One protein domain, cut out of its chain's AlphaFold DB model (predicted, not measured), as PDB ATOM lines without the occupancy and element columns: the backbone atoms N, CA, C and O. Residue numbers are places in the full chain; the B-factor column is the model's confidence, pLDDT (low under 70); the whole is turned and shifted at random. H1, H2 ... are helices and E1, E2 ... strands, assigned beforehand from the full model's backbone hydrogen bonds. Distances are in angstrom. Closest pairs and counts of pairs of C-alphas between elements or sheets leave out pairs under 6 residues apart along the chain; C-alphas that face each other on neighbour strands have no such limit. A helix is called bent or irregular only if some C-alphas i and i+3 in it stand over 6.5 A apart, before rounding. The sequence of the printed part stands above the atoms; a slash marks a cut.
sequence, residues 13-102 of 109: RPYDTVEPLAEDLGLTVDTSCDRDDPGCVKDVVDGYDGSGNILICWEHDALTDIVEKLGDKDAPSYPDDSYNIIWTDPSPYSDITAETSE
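AT A GLANCE: This is residues 13 to 102 of the 109 residues of an uncharacterized protein of Penicillium antarcticum (UniProt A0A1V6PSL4). Two short helices, H2 and H3, pack together at a steep angle, with the first residue of H2 at the middle of H3; the link between them loops out and returns through the middle of the domain near Ile 56, with H3 on one side of that stretch and H1, set apart from the other named elements, across from it. A small two-stranded hairpin, E1 and E2, makes a further side, long unnamed links join most of the parts, and residues 47 to 52 stick out. The printed part has 90 residues, with three named helices and then two named strands in the order H1, H2, H3, E1, E2; the sheet, of order E1 - E2, is antiparallel. The class is mostly helix, but the named elements hold 39 residues, under half of the printed part. The whole is compact, with a radius of gyration of the C-alphas of 12.8 A, and spans 35 by 31 by 24 A.

HOW THE PARTS SIT: The sheet is the hairpin of E1, residues 86 to 88, and E2, residues 98 to 100, antiparallel at 159 degrees. The C-alphas of Trp 87 and Glu 99 face each other at 4.8 A. N 86 and O 100, 2.7 A apart, and N 88 and O 98, 2.9 A apart, are within hydrogen-bond range. H3, residues 60 to 70, is apart from E2. H3 touches H2, residues 38 to 47, and their closest C-alphas, those of Pro 38 and Ile 66, are 4.8 A apart. H2 and H3 run the same way at a steep tilt of 48 degrees. H2 is apart from E1 and E2. H1, residues 13 to 24, touches no helix and is apart from H2, H3, E1 and E2. In H2 every O i to N i+4 pair is within hydrogen-bond range; in H1 5 of 8 are, and in H3 5 of 7.

IN THESE COORDINATES: E1 begins at C-alpha 86, at (-24.931, 27.719, -26.501), and E2 ends at C-alpha 100, at (-28.592, 24.190, -25.637); they are 6.6 A and 6.3 A long from first to last C-alpha. H3 is 16.0 A long and only just irregular, with C-alphas 61 and 64 6.9 A apart. H2 is 14.2 A long. H1 begins at C-alpha 13, at (-22.492, 42.553, -23.475), is 18.1 A long, and is irregular, with C-alphas 17 and 20 7.2 A apart.

THE WHOLE: The two C-alphas farthest apart, those of Gly 26 and Asp 74, are 35.4 A apart. The links H1 to H2, H2 to H3 and H3 to E1 are long, of 13, 12 and 15 residues, and the link E1 to E2 is short, of 9. The printed part has no cut. Its mean pLDDT is 95.9, and no printed residue is under 70.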
ATOM      1  N   ARG A  13     -21.625  43.675 -23.874       95.69
ATOM      2  CA  ARG A  13     -22.492  42.553 -23.475       95.69
ATOM      3  C   ARG A  13     -21.812  41.176 -23.502       95.69
ATOM      4  O   ARG A  13     -21.963  40.478 -22.514       95.69
ATOM      5  N   PRO A  14     -21.049  40.773 -24.540       97.06
ATOM      6  CA  PRO A  14     -20.422  39.453 -24.523       97.06
ATOM      7  C   PRO A  14     -19.390  39.268 -23.406       97.06
ATOM      8  O   PRO A  14     -19.251  38.166 -22.890       97.06
ATOM      9  N   TYR A  15     -18.690  40.337 -23.010       98.00
ATOM     10  CA  TYR A  15     -17.828  40.322 -21.829       98.00
ATOM     11  C   TYR A  15     -18.671  40.213 -20.553       98.00
ATOM     12  O   TYR A  15     -18.451  39.294 -19.768       98.00
ATOM     13  N   ASP A  16     -19.681  41.079 -20.400       97.19
ATOM     14  CA  ASP A  16     -20.562  41.106 -19.221       97.19
ATOM     15  C   ASP A  16     -21.284  39.756 -19.006       97.19
ATOM     16  O   ASP A  16     -21.545  39.360 -17.875       97.19
ATOM     17  N   THR A  17     -21.589  39.028 -20.087       95.56
ATOM     18  CA  THR A  17     -22.214  37.697 -20.043       95.56
ATOM     19  C   THR A  17     -21.307  36.645 -19.404       95.56
ATOM     20  O   THR A  17     -21.790  35.803 -18.650       95.56
ATOM     21  N   VAL A  18     -20.003  36.657 -19.700       97.00
ATOM     22  CA  VAL A  18     -19.067  35.614 -19.232       97.00
ATOM     23  C   VAL A  18     -18.263  36.020 -18.001       97.00
ATOM     24  O   VAL A  18     -17.667  35.152 -17.365       97.00
ATOM     25  N   GLU A  19     -18.237  37.310 -17.657       98.12
ATOM     26  CA  GLU A  19     -17.500  37.838 -16.507       98.12
ATOM     27  C   GLU A  19     -17.867  37.121 -15.193       98.12
ATOM     28  O   GLU A  19     -16.942  36.615 -14.556       98.12
ATOM     29  N   PRO A  20     -19.152  36.935 -14.816       97.44
ATOM     30  CA  PRO A  20     -19.489  36.273 -13.552       97.44
ATOM     31  C   PRO A  20     -18.982  34.829 -13.457       97.44
ATOM     32  O   PRO A  20     -18.528  34.394 -12.401       97.44
ATOM     33  N   LEU A  21     -19.026  34.080 -14.566       96.38
ATOM     34  CA  LEU A  21     -18.507  32.712 -14.611       96.38
ATOM     35  C   LEU A  21     -16.976  32.693 -14.530       96.38
ATOM     36  O   LEU A  21     -16.401  31.843 -13.854       96.38
ATOM     37  N   ALA A  22     -16.302  33.626 -15.207       98.06
ATOM     38  CA  ALA A  22     -14.852  33.748 -15.121       98.06
ATOM     39  C   ALA A  22     -14.403  34.073 -13.688       98.06
ATOM     40  O   ALA A  22     -13.474  33.439 -13.192       98.06
ATOM     41  N   GLU A  23     -15.095  34.989 -13.004       98.31
ATOM     42  CA  GLU A  23     -14.832  35.325 -11.602       98.31
ATOM     43  C   GLU A  23     -15.004  34.118 -10.669       98.31
ATOM     44  O   GLU A  23     -14.114  33.855  -9.857       98.31
ATOM     45  N   ASP A  24     -16.094  33.353 -10.809       98.19
ATOM     46  CA  ASP A  24     -16.357  32.154  -9.997       98.19
ATOM     47  C   ASP A  24     -15.274  31.076 -10.182       98.19
ATOM     48  O   ASP A  24     -14.819  30.448  -9.223       98.19
ATOM     49  N   LEU A  25     -14.775  30.925 -11.413       96.81
ATOM     50  CA  LEU A  25     -13.690  30.003 -11.750       96.81
ATOM     51  C   LEU A  25     -12.285  30.547 -11.419       96.81
ATOM     52  O   LEU A  25     -11.300  29.820 -11.572       96.81
ATOM     53  N   GLY A  26     -12.159  31.804 -10.980       97.62
ATOM     54  CA  GLY A  26     -10.869  32.458 -10.736       97.62
ATOM     55  C   GLY A  26     -10.050  32.699 -12.012       97.62
ATOM     56  O   GLY A  26      -8.817  32.702 -11.968       97.62
ATOM     57  N   LEU A  27     -10.725  32.867 -13.149       97.06
ATOM     58  CA  LEU A  27     -10.155  33.113 -14.470       97.06
ATOM     59  C   LEU A  27     -10.316  34.584 -14.876       97.06
ATOM     60  O   LEU A  27     -11.163  35.313 -14.370       97.06
ATOM     61  N   THR A  28      -9.517  35.015 -15.848       97.25
ATOM     62  CA  THR A  28      -9.713  36.294 -16.542       97.25
ATOM     63  C   THR A  28     -10.348  36.060 -17.904       97.25
ATOM     64  O   THR A  28      -9.982  35.110 -18.601       97.25
ATOM     65  N   VAL A  29     -11.239  36.953 -18.334       98.25
ATOM     66  CA  VAL A  29     -11.795  36.912 -19.690       98.25
ATOM     67  C   VAL A  29     -10.762  37.459 -20.676       98.25
ATOM     68  O   VAL A  29     -10.375  38.622 -20.598       98.25
ATOM     69  N   ASP A  30     -10.323  36.631 -21.623       98.19
ATOM     70  CA  ASP A  30      -9.554  37.106 -22.776       98.19
ATOM     71  C   ASP A  30     -10.459  37.929 -23.706       98.19
ATOM     72  O   ASP A  30     -11.478  37.422 -24.186       98.19
ATOM     73  N   THR A  31     -10.078  39.187 -23.936       98.19
ATOM     74  CA  THR A  31     -10.761  40.142 -24.818       98.19
ATOM     75  C   THR A  31      -9.847  40.689 -25.915       98.19
ATOM     76  O   THR A  31      -9.986  41.847 -26.314       98.19
ATOM     77  N   SER A  32      -8.848  39.920 -26.345       97.88
ATOM     78  CA  SER A  32      -7.824  40.365 -27.301       97.88
ATOM     79  C   SER A  32      -8.305  40.462 -28.755       97.88
ATOM     80  O   SER A  32      -7.722  41.227 -29.524       97.88
ATOM     81  N   CYS A  33      -9.376  39.751 -29.119       98.06
ATOM     82  CA  CYS A  33      -9.907  39.710 -30.483       98.06
ATOM     83  C   CYS A  33     -11.063  40.708 -30.703       98.06
ATOM     84  O   CYS A  33     -12.018  40.762 -29.920       98.06
ATOM     85  N   ASP A  34     -11.002  41.477 -31.799       96.12
ATOM     86  CA  ASP A  34     -12.106  42.352 -32.221       96.12
ATOM     87  C   ASP A  34     -13.244  41.535 -32.835       96.12
ATOM     88  O   ASP A  34     -12.987  40.534 -33.495       96.12
ATOM     89  N   ARG A  35     -14.488  42.017 -32.675       95.75
ATOM     90  CA  ARG A  35     -15.723  41.410 -33.205       95.75
ATOM     91  C   ARG A  35     -15.580  40.864 -34.626       95.75
ATOM     92  O   ARG A  35     -16.099  39.793 -34.915       95.75
ATOM     93  N   ASP A  36     -14.942  41.638 -35.496       96.00
ATOM     94  CA  ASP A  36     -14.903  41.388 -36.936       96.00
ATOM     95  C   ASP A  36     -13.659  40.560 -37.361       96.00
ATOM     96  O   ASP A  36     -13.296  40.552 -38.538       96.00
ATOM     97  N   ASP A  37     -12.983  39.887 -36.415       97.00
ATOM     98  CA  ASP A  37     -11.775  39.075 -36.643       97.00
ATOM     99  C   ASP A  37     -11.915  37.627 -36.114       97.00
ATOM    100  O   ASP A  37     -11.339  37.260 -35.083       97.00
ATOM    101  N   PRO A  38     -12.647  36.754 -36.833       97.31
ATOM    102  CA  PRO A  38     -12.745  35.335 -36.483       97.31
ATOM    103  C   PRO A  38     -11.402  34.595 -36.626       97.31
ATOM    104  O   PRO A  38     -11.206  33.533 -36.037       97.31
ATOM    105  N   GLY A  39     -10.447  35.143 -37.392       98.38
ATOM    106  CA  GLY A  39      -9.099  34.585 -37.513       98.38
ATOM    107  C   GLY A  39      -8.337  34.644 -36.194       98.38
ATOM    108  O   GLY A  39      -7.771  33.637 -35.781       98.38
ATOM    109  N   CYS A  40      -8.411  35.780 -35.497       98.69
ATOM    110  CA  CYS A  40      -7.859  35.926 -34.150       98.69
ATOM    111  C   CYS A  40      -8.435  34.884 -33.179       98.69
ATOM    112  O   CYS A  40      -7.686  34.262 -32.427       98.69
ATOM    113  N   VAL A  41      -9.750  34.633 -33.230       98.31
ATOM    114  CA  VAL A  41     -10.395  33.606 -32.393       98.31
ATOM    115  C   VAL A  41      -9.833  32.221 -32.702       98.31
ATOM    116  O   VAL A  41      -9.471  31.486 -31.783       98.31
ATOM    117  N   LYS A  42      -9.687  31.883 -33.989       98.31
ATOM    118  CA  LYS A  42      -9.075  30.620 -34.410       98.31
ATOM    119  C   LYS A  42      -7.656  30.463 -33.867       98.31
ATOM    120  O   LYS A  42      -7.327  29.395 -33.364       98.31
ATOM    121  N   ASP A  43      -6.838  31.509 -33.941       98.50
ATOM    122  CA  ASP A  43      -5.457  31.466 -33.452       98.50
ATOM    123  C   ASP A  43      -5.400  31.203 -31.933       98.50
ATOM    124  O   ASP A  43      -4.540  30.450 -31.471       98.50
ATOM    125  N   VAL A  44      -6.340  31.760 -31.155       97.94
ATOM    126  CA  VAL A  44      -6.479  31.469 -29.716       97.94
ATOM    127  C   VAL A  44      -6.882  30.010 -29.480       97.94
ATOM    128  O   VAL A  44      -6.290  29.349 -28.627       97.94
ATOM    129  N   VAL A  45      -7.855  29.493 -30.237       97.62
ATOM    130  CA  VAL A  45      -8.324  28.101 -30.113       97.62
ATOM    131  C   VAL A  45      -7.230  27.101 -30.502       97.62
ATOM    132  O   VAL A  45      -6.976  26.160 -29.754       97.62
ATOM    133  N   ASP A  46      -6.543  27.316 -31.625       97.06
ATOM    134  CA  ASP A  46      -5.434  26.469 -32.090       97.06
ATOM    135  C   ASP A  46      -4.240  26.495 -31.121       97.06
ATOM    136  O   ASP A  46      -3.496  25.517 -31.016       97.06
ATOM    137  N   GLY A  47      -4.034  27.623 -30.433       96.69
ATOM    138  CA  GLY A  47      -2.958  27.821 -29.466       96.69
ATOM    139  C   GLY A  47      -3.256  27.306 -28.057       96.69
ATOM    140  O   GLY A  47      -2.351  27.305 -27.221       96.69
ATOM    141  N   TYR A  48      -4.489  26.890 -27.765       95.69
ATOM    142  CA  TYR A  48      -4.875  26.433 -26.434       95.69
ATOM    143  C   TYR A  48      -4.360  25.015 -26.153       95.69
ATOM    144  O   TYR A  48      -4.781  24.039 -26.771       95.69
ATOM    145  N   ASP A  49      -3.465  24.898 -25.174       94.75
ATOM    146  CA  ASP A  49      -2.876  23.636 -24.706       94.75
ATOM    147  C   ASP A  49      -3.357  23.228 -23.299       94.75
ATOM    148  O   ASP A  49      -2.891  22.236 -22.727       94.75
ATOM    149  N   GLY A  50      -4.295  23.996 -22.738       91.75
ATOM    150  CA  GLY A  50      -4.866  23.771 -21.419       91.75
ATOM    151  C   GLY A  50      -5.800  22.561 -21.360       91.75
ATOM    152  O   GLY A  50      -6.272  22.031 -22.363       91.75
ATOM    153  N   SER A  51      -6.096  22.118 -20.140       89.75
ATOM    154  CA  SER A  51      -7.139  21.119 -19.910       89.75
ATOM    155  C   SER A  51      -8.511  21.783 -19.832       89.75
ATOM    156  O   SER A  51      -8.686  22.711 -19.044       89.75
ATOM    157  N   GLY A  52      -9.498  21.231 -20.534       93.19
ATOM    158  CA  GLY A  52     -10.884  21.696 -20.488       93.19
ATOM    159  C   GLY A  52     -11.334  22.305 -21.811       93.19
ATOM    160  O   GLY A  52     -10.751  22.023 -22.854       93.19
ATOM    161  N   ASN A  53     -12.392  23.111 -21.744       95.88
ATOM    162  CA  ASN A  53     -13.028  23.728 -22.905       95.88
ATOM    163  C   ASN A  53     -12.788  25.241 -22.914       95.88
ATOM    164  O   ASN A  53     -12.626  25.863 -21.862       95.88
ATOM    165  N   ILE A  54     -12.853  25.839 -24.101       97.31
ATOM    166  CA  ILE A  54     -12.911  27.291 -24.269       97.31
ATOM    167  C   ILE A  54     -14.381  27.689 -24.395       97.31
ATOM    168  O   ILE A  54     -15.085  27.188 -25.264       97.31
ATOM    169  N   LEU A  55     -14.837  28.615 -23.551       97.81
ATOM    170  CA  LEU A  55     -16.108  29.307 -23.756       97.81
ATOM    171  C   LEU A  55     -15.864  30.563 -24.600       97.81
ATOM    172  O   LEU A  55     -15.039  31.400 -24.221       97.81
ATOM    173  N   ILE A  56     -16.574  30.708 -25.719       98.19
ATOM    174  CA  ILE A  56     -16.514  31.873 -26.613       98.19
ATOM    175  C   ILE A  56     -17.867  32.583 -26.549       98.19
ATOM    176  O   ILE A  56     -18.895  31.959 -26.790       98.19
ATOM    177  N   CYS A  57     -17.880  33.878 -26.226       98.00
ATOM    178  CA  CYS A  57     -19.099  34.690 -26.234       98.00
ATOM    179  C   CYS A  57     -18.942  35.894 -27.161       98.00
ATOM    180  O   CYS A  57     -17.973  36.650 -27.058       98.00
ATOM    181  N   TRP A  58     -19.903  36.077 -28.063       97.69
ATOM    182  CA  TRP A  58     -19.791  37.019 -29.172       97.69
ATOM    183  C   TRP A  58     -21.144  37.619 -29.565       97.69
ATOM    184  O   TRP A  58     -22.193  37.191 -29.091       97.69
ATOM    185  N   GLU A  59     -21.125  38.639 -30.419       93.88
ATOM    186  CA  GLU A  59     -22.310  39.138 -31.126       93.88
ATOM    187  C   GLU A  59     -22.823  38.074 -32.112       93.88
ATOM    188  O   GLU A  59     -22.015  37.492 -32.836       93.88
ATOM    189  N   HIS A  60     -24.143  37.829 -32.143       90.25
ATOM    190  CA  HIS A  60     -24.742  36.706 -32.883       90.25
ATOM    191  C   HIS A  60     -24.355  36.674 -34.367       90.25
ATOM    192  O   HIS A  60     -24.027  35.606 -34.875       90.25
ATOM    193  N   ASP A  61     -24.277  37.841 -35.017       89.00
ATOM    194  CA  ASP A  61     -23.933  37.972 -36.440       89.00
ATOM    195  C   ASP A  61     -22.551  37.396 -36.786       89.00
ATOM    196  O   ASP A  61     -22.296  37.053 -37.935       89.00
ATOM    197  N   ALA A  62     -21.643  37.307 -35.809       95.38
ATOM    198  CA  ALA A  62     -20.270  36.859 -36.021       95.38
ATOM    199  C   ALA A  62     -19.987  35.458 -35.448       95.38
ATOM    200  O   ALA A  62     -18.884  34.943 -35.625       95.38
ATOM    201  N   LEU A  63     -20.957  34.808 -34.791       96.88
ATOM    202  CA  LEU A  63     -20.775  33.441 -34.284       96.88
ATOM    203  C   LEU A  63     -20.650  32.423 -35.422       96.88
ATOM    204  O   LEU A  63     -19.777  31.559 -35.362       96.88
ATOM    205  N   THR A  64     -21.456  32.557 -36.477       96.06
ATOM    206  CA  THR A  64     -21.350  31.706 -37.673       96.06
ATOM    207  C   THR A  64     -19.980  31.846 -38.334       96.06
ATOM    208  O   THR A  64     -19.320  30.838 -38.569       96.06
ATOM    209  N   ASP A  65     -19.487  33.077 -38.520       97.25
ATOM    210  CA  ASP A  65     -18.158  33.331 -39.092       97.25
ATOM    211  C   ASP A  65     -17.025  32.697 -38.262       97.25
ATOM    212  O   ASP A  65     -16.027  32.227 -38.813       97.25
ATOM    213  N   ILE A  66     -17.156  32.683 -36.929       98.19
ATOM    214  CA  ILE A  66     -16.198  32.011 -36.040       98.19
ATOM    215  C   ILE A  66     -16.219  30.502 -36.286       98.19
ATOM    216  O   ILE A  66     -15.160  29.922 -36.512       98.19
ATOM    217  N   VAL A  67     -17.395  29.873 -36.280       97.81
ATOM    218  CA  VAL A  67     -17.547  28.421 -36.474       97.81
ATOM    219  C   VAL A  67     -17.032  27.989 -37.855       97.81
ATOM    220  O   VAL A  67     -16.224  27.061 -37.949       97.81
ATOM    221  N   GLU A  68     -17.356  28.744 -38.912       97.56
ATOM    222  CA  GLU A  68     -16.794  28.523 -40.252       97.56
ATOM    223  C   GLU A  68     -15.267  28.588 -40.257       97.56
ATOM    224  O   GLU A  68     -14.569  27.802 -40.911       97.56
ATOM    225  N   LYS A  69     -14.718  29.554 -39.519       98.06
ATOM    226  CA  LYS A  69     -13.278  29.770 -39.451       98.06
ATOM    227  C   LYS A  69     -12.556  28.681 -38.659       98.06
ATOM    228  O   LYS A  69     -11.395  28.394 -38.978       98.06
ATOM    229  N   LEU A  70     -13.207  28.097 -37.653       97.88
ATOM    230  CA  LEU A  70     -12.665  26.995 -36.860       97.88
ATOM    231  C   LEU A  70     -12.546  25.713 -37.691       97.88
ATOM    232  O   LEU A  70     -11.485  25.079 -37.652       97.88
ATOM    233  N   GLY A  71     -13.543  25.393 -38.519       97.50
ATOM    234  CA  GLY A  71     -13.447  24.243 -39.422       97.50
ATOM    235  C   GLY A  71     -14.745  23.745 -40.053       97.50
ATOM    236  O   GLY A  71     -14.661  22.937 -40.988       97.50
ATOM    237  N   ASP A  72     -15.905  24.208 -39.590       97.62
ATOM    238  CA  ASP A  72     -17.207  23.757 -40.073       97.62
ATOM    239  C   ASP A  72     -17.539  24.424 -41.413       97.62
ATOM    240  O   ASP A  72     -17.734  25.631 -41.520       97.62
ATOM    241  N   LYS A  73     -17.577  23.637 -42.487       94.88
ATOM    242  CA  LYS A  73     -17.839  24.169 -43.836       94.88
ATOM    243  C   LYS A  73     -19.317  24.415 -44.107       94.88
ATOM    244  O   LYS A  73     -19.625  25.041 -45.120       94.88
ATOM    245  N   ASP A  74     -20.181  23.899 -43.246       95.50
ATOM    246  CA  ASP A  74     -21.633  23.966 -43.333       95.50
ATOM    247  C   ASP A  74     -22.200  24.583 -42.036       95.50
ATOM    248  O   ASP A  74     -23.279  24.202 -41.576       95.50
ATOM    249  N   ALA A  75     -21.464  25.547 -41.463       95.19
ATOM    250  CA  ALA A  75     -21.764  26.157 -40.174       95.19
ATOM    251  C   ALA A  75     -23.208  26.687 -40.104       95.19
ATOM    252  O   ALA A  75     -23.679  27.360 -41.033       95.19
ATOM    253  N   PRO A  76     -23.927  26.439 -38.995       95.38
ATOM    254  CA  PRO A  76     -25.282  26.938 -38.837       95.38
ATOM    255  C   PRO A  76     -25.305  28.466 -38.706       95.38
ATOM    256  O   PRO A  76     -24.356  29.102 -38.239       95.38
ATOM    257  N   SER A  77     -26.432  29.069 -39.079       95.50
ATOM    258  CA  SER A  77     -26.710  30.474 -38.771       95.50
ATOM    259  C   SER A  77     -27.210  30.604 -37.337       95.50
ATOM    260  O   SER A  77     -28.165  29.923 -36.958       95.50
ATOM    261  N   TYR A  78     -26.592  31.484 -36.547       93.62
ATOM    262  CA  TYR A  78     -27.093  31.780 -35.205       93.62
ATOM    263  C   TYR A  78     -28.431  32.528 -35.317       93.62
ATOM    264  O   TYR A  78     -28.513  33.457 -36.119       93.62
ATOM    265  N   PRO A  79     -29.488  32.165 -34.567       91.69
ATOM    266  CA  PRO A  79     -30.782  32.830 -34.714       91.69
ATOM    267  C   PRO A  79     -30.745  34.302 -34.269       91.69
ATOM    268  O   PRO A  79     -30.428  34.586 -33.114       91.69
ATOM    269  N   ASP A  80     -31.147  35.225 -35.149       88.94
ATOM    270  CA  ASP A  80     -31.087  36.687 -34.936       88.94
ATOM    271  C   ASP A  80     -31.773  37.173 -33.640       88.94
ATOM    272  O   ASP A  80     -31.315  38.106 -32.977       88.94
ATOM    273  N   ASP A  81     -32.888  36.537 -33.267       89.06
ATOM    274  CA  ASP A  81     -33.701  36.914 -32.102       89.06
ATOM    275  C   ASP A  81     -33.295  36.177 -30.810       89.06
ATOM    276  O   ASP A  81     -33.905  36.389 -29.759       89.06
ATOM    277  N   SER A  82     -32.274  35.316 -30.866       88.94
ATOM    278  CA  SER A  82     -31.764  34.563 -29.714       88.94
ATOM    279  C   SER A  82     -30.488  35.186 -29.149       88.94
ATOM    280  O   SER A  82     -29.682  35.779 -29.863       88.94
ATOM    281  N   TYR A  83     -30.298  35.056 -27.835       88.88
ATOM    282  CA  TYR A  83     -29.156  35.656 -27.120       88.88
ATOM    283  C   TYR A  83     -28.576  34.742 -26.026       88.88
ATOM    284  O   TYR A  83     -27.732  35.168 -25.241       88.88
ATOM    285  N   ASN A  84     -29.070  33.509 -25.949       89.00
ATOM    286  CA  ASN A  84     -28.909  32.568 -24.840       89.00
ATOM    287  C   ASN A  84     -28.591  31.138 -25.316       89.00
ATOM    288  O   ASN A  84     -28.419  30.249 -24.487       89.00
ATOM    289  N   ILE A  85     -28.520  30.907 -26.632       93.50
ATOM    290  CA  ILE A  85     -28.183  29.597 -27.191       93.50
ATOM    291  C   ILE A  85     -26.672  29.390 -27.100       93.50
ATOM    292  O   ILE A  85     -25.879  30.252 -27.489       93.50
ATOM    293  N   ILE A  86     -26.292  28.216 -26.618       95.69
ATOM    294  CA  ILE A  86     -24.931  27.719 -26.501       95.69
ATOM    295  C   ILE A  86     -24.757  26.600 -27.521       95.69
ATOM    296  O   ILE A  86     -25.444  25.574 -27.469       95.69
ATOM    297  N   TRP A  87     -23.803  26.790 -28.426       97.50
ATOM    298  CA  TRP A  87     -23.359  25.770 -29.364       97.50
ATOM    299  C   TRP A  87     -22.189  24.974 -28.789       97.50
ATOM    300  O   TRP A  87     -21.235  25.541 -28.257       97.50
ATOM    301  N   THR A  88     -22.257  23.649 -28.911       98.06
ATOM    302  CA  THR A  88     -21.152  22.746 -28.566       98.06
ATOM    303  C   THR A  88     -20.427  22.304 -29.827       98.06
ATOM    304  O   THR A  88     -20.963  21.511 -30.607       98.06
ATOM    305  N   ASP A  89     -19.190  22.772 -29.977       97.62
ATOM    306  CA  ASP A  89     -18.335  22.530 -31.142       97.62
ATOM    307  C   ASP A  89     -17.081  21.726 -30.743       97.62
ATOM    308  O   ASP A  89     -16.069  22.295 -30.318       97.62
ATOM    309  N   PRO A  90     -17.140  20.382 -30.733       96.75
ATOM    310  CA  PRO A  90     -16.005  19.558 -30.347       96.75
ATOM    311  C   PRO A  90     -14.956  19.478 -31.463       96.75
ATOM    312  O   PRO A  90     -15.284  19.415 -32.646       96.75
ATOM    313  N   SER A  91     -13.674  19.358 -31.090       94.12
ATOM    314  CA  SER A  91     -12.592  19.059 -32.044       94.12
ATOM    315  C   SER A  91     -12.965  17.842 -32.919       94.12
ATOM    316  O   SER A  91     -13.370  16.812 -32.370       94.12
ATOM    317  N   PRO A  92     -12.843  17.921 -34.259       95.75
ATOM    318  CA  PRO A  92     -12.014  18.851 -35.033       95.75
ATOM    319  C   PRO A  92     -12.680  20.182 -35.424       95.75
ATOM    320  O   PRO A  92     -12.181  20.833 -36.339       95.75
ATOM    321  N   TYR A  93     -13.754  20.583 -34.740       96.94
ATOM    322  CA  TYR A  93     -14.523  21.803 -35.003       96.94
ATOM    323  C   TYR A  93     -15.168  21.802 -36.390       96.94
ATOM    324  O   TYR A  93     -15.148  22.798 -37.106       96.94
ATOM    325  N   SER A  94     -15.607  20.620 -36.830       97.25
ATOM    326  CA  SER A  94     -16.193  20.429 -38.155       97.25
ATOM    327  C   SER A  94     -17.707  20.524 -38.163       97.25
ATOM    328  O   SER A  94     -18.255  20.620 -39.252       97.25
ATOM    329  N   ASP A  95     -18.353  20.430 -36.996       97.19
ATOM    330  CA  ASP A  95     -19.804  20.339 -36.871       97.19
ATOM    331  C   ASP A  95     -20.250  20.746 -35.452       97.19
ATOM    332  O   ASP A  95     -19.755  20.205 -34.454       97.19
ATOM    333  N   ILE A  96     -21.272  21.602 -35.348       97.69
ATOM    334  CA  ILE A  96     -21.986  21.828 -34.081       97.69
ATOM    335  C   ILE A  96     -22.778  20.569 -33.699       97.69
ATOM    336  O   ILE A  96     -23.663  20.113 -34.422       97.69
ATOM    337  N   THR A  97     -22.484  20.004 -32.526       97.50
ATOM    338  CA  THR A  97     -23.067  18.722 -32.074       97.50
ATOM    339  C   THR A  97     -24.225  18.862 -31.093       97.50
ATOM    340  O   THR A  97     -24.976  17.904 -30.889       97.50
ATOM    341  N   ALA A  98     -24.376  20.033 -30.479       97.06
ATOM    342  CA  ALA A  98     -25.500  20.345 -29.613       97.06
ATOM    343  C   ALA A  98     -25.787  21.846 -29.616       97.06
ATOM    344  O   ALA A  98     -24.865  22.663 -29.630       97.06
ATOM    345  N   GLU A  99     -27.071  22.172 -29.525       95.56
ATOM    346  CA  GLU A  99     -27.580  23.510 -29.263       95.56
ATOM    347  C   GLU A  99     -28.401  23.435 -27.979       95.56
ATOM    348  O   GLU A  99     -29.321  22.623 -27.863       95.56
ATOM    349  N   THR A 100     -28.014  24.222 -26.986       94.56
ATOM    350  CA  THR A 100     -28.592  24.190 -25.637       94.56
ATOM    351  C   THR A 100     -28.823  25.605 -25.136       94.56
ATOM    352  O   THR A 100     -28.255  26.547 -25.680       94.56
ATOM    353  N   SER A 101     -29.625  25.764 -24.097       91.44
ATOM    354  CA  SER A 101     -29.650  26.969 -23.274       91.44
ATOM    355  C   SER A 101     -29.570  26.550 -21.808       91.44
ATOM    356  O   SER A 101     -29.679  25.366 -21.485       91.44
ATOM    357  N   GLU A 102     -29.363  27.507 -20.910       85.00
ATOM    358  CA  GLU A 102     -29.291  27.236 -19.466       85.00
ATOM    359  C   GLU A 102     -30.684  27.073 -18.815       85.00
ATOM    360  O   GLU A 102     -30.793  27.037 -17.590       85.00
TER     361      GLU A 102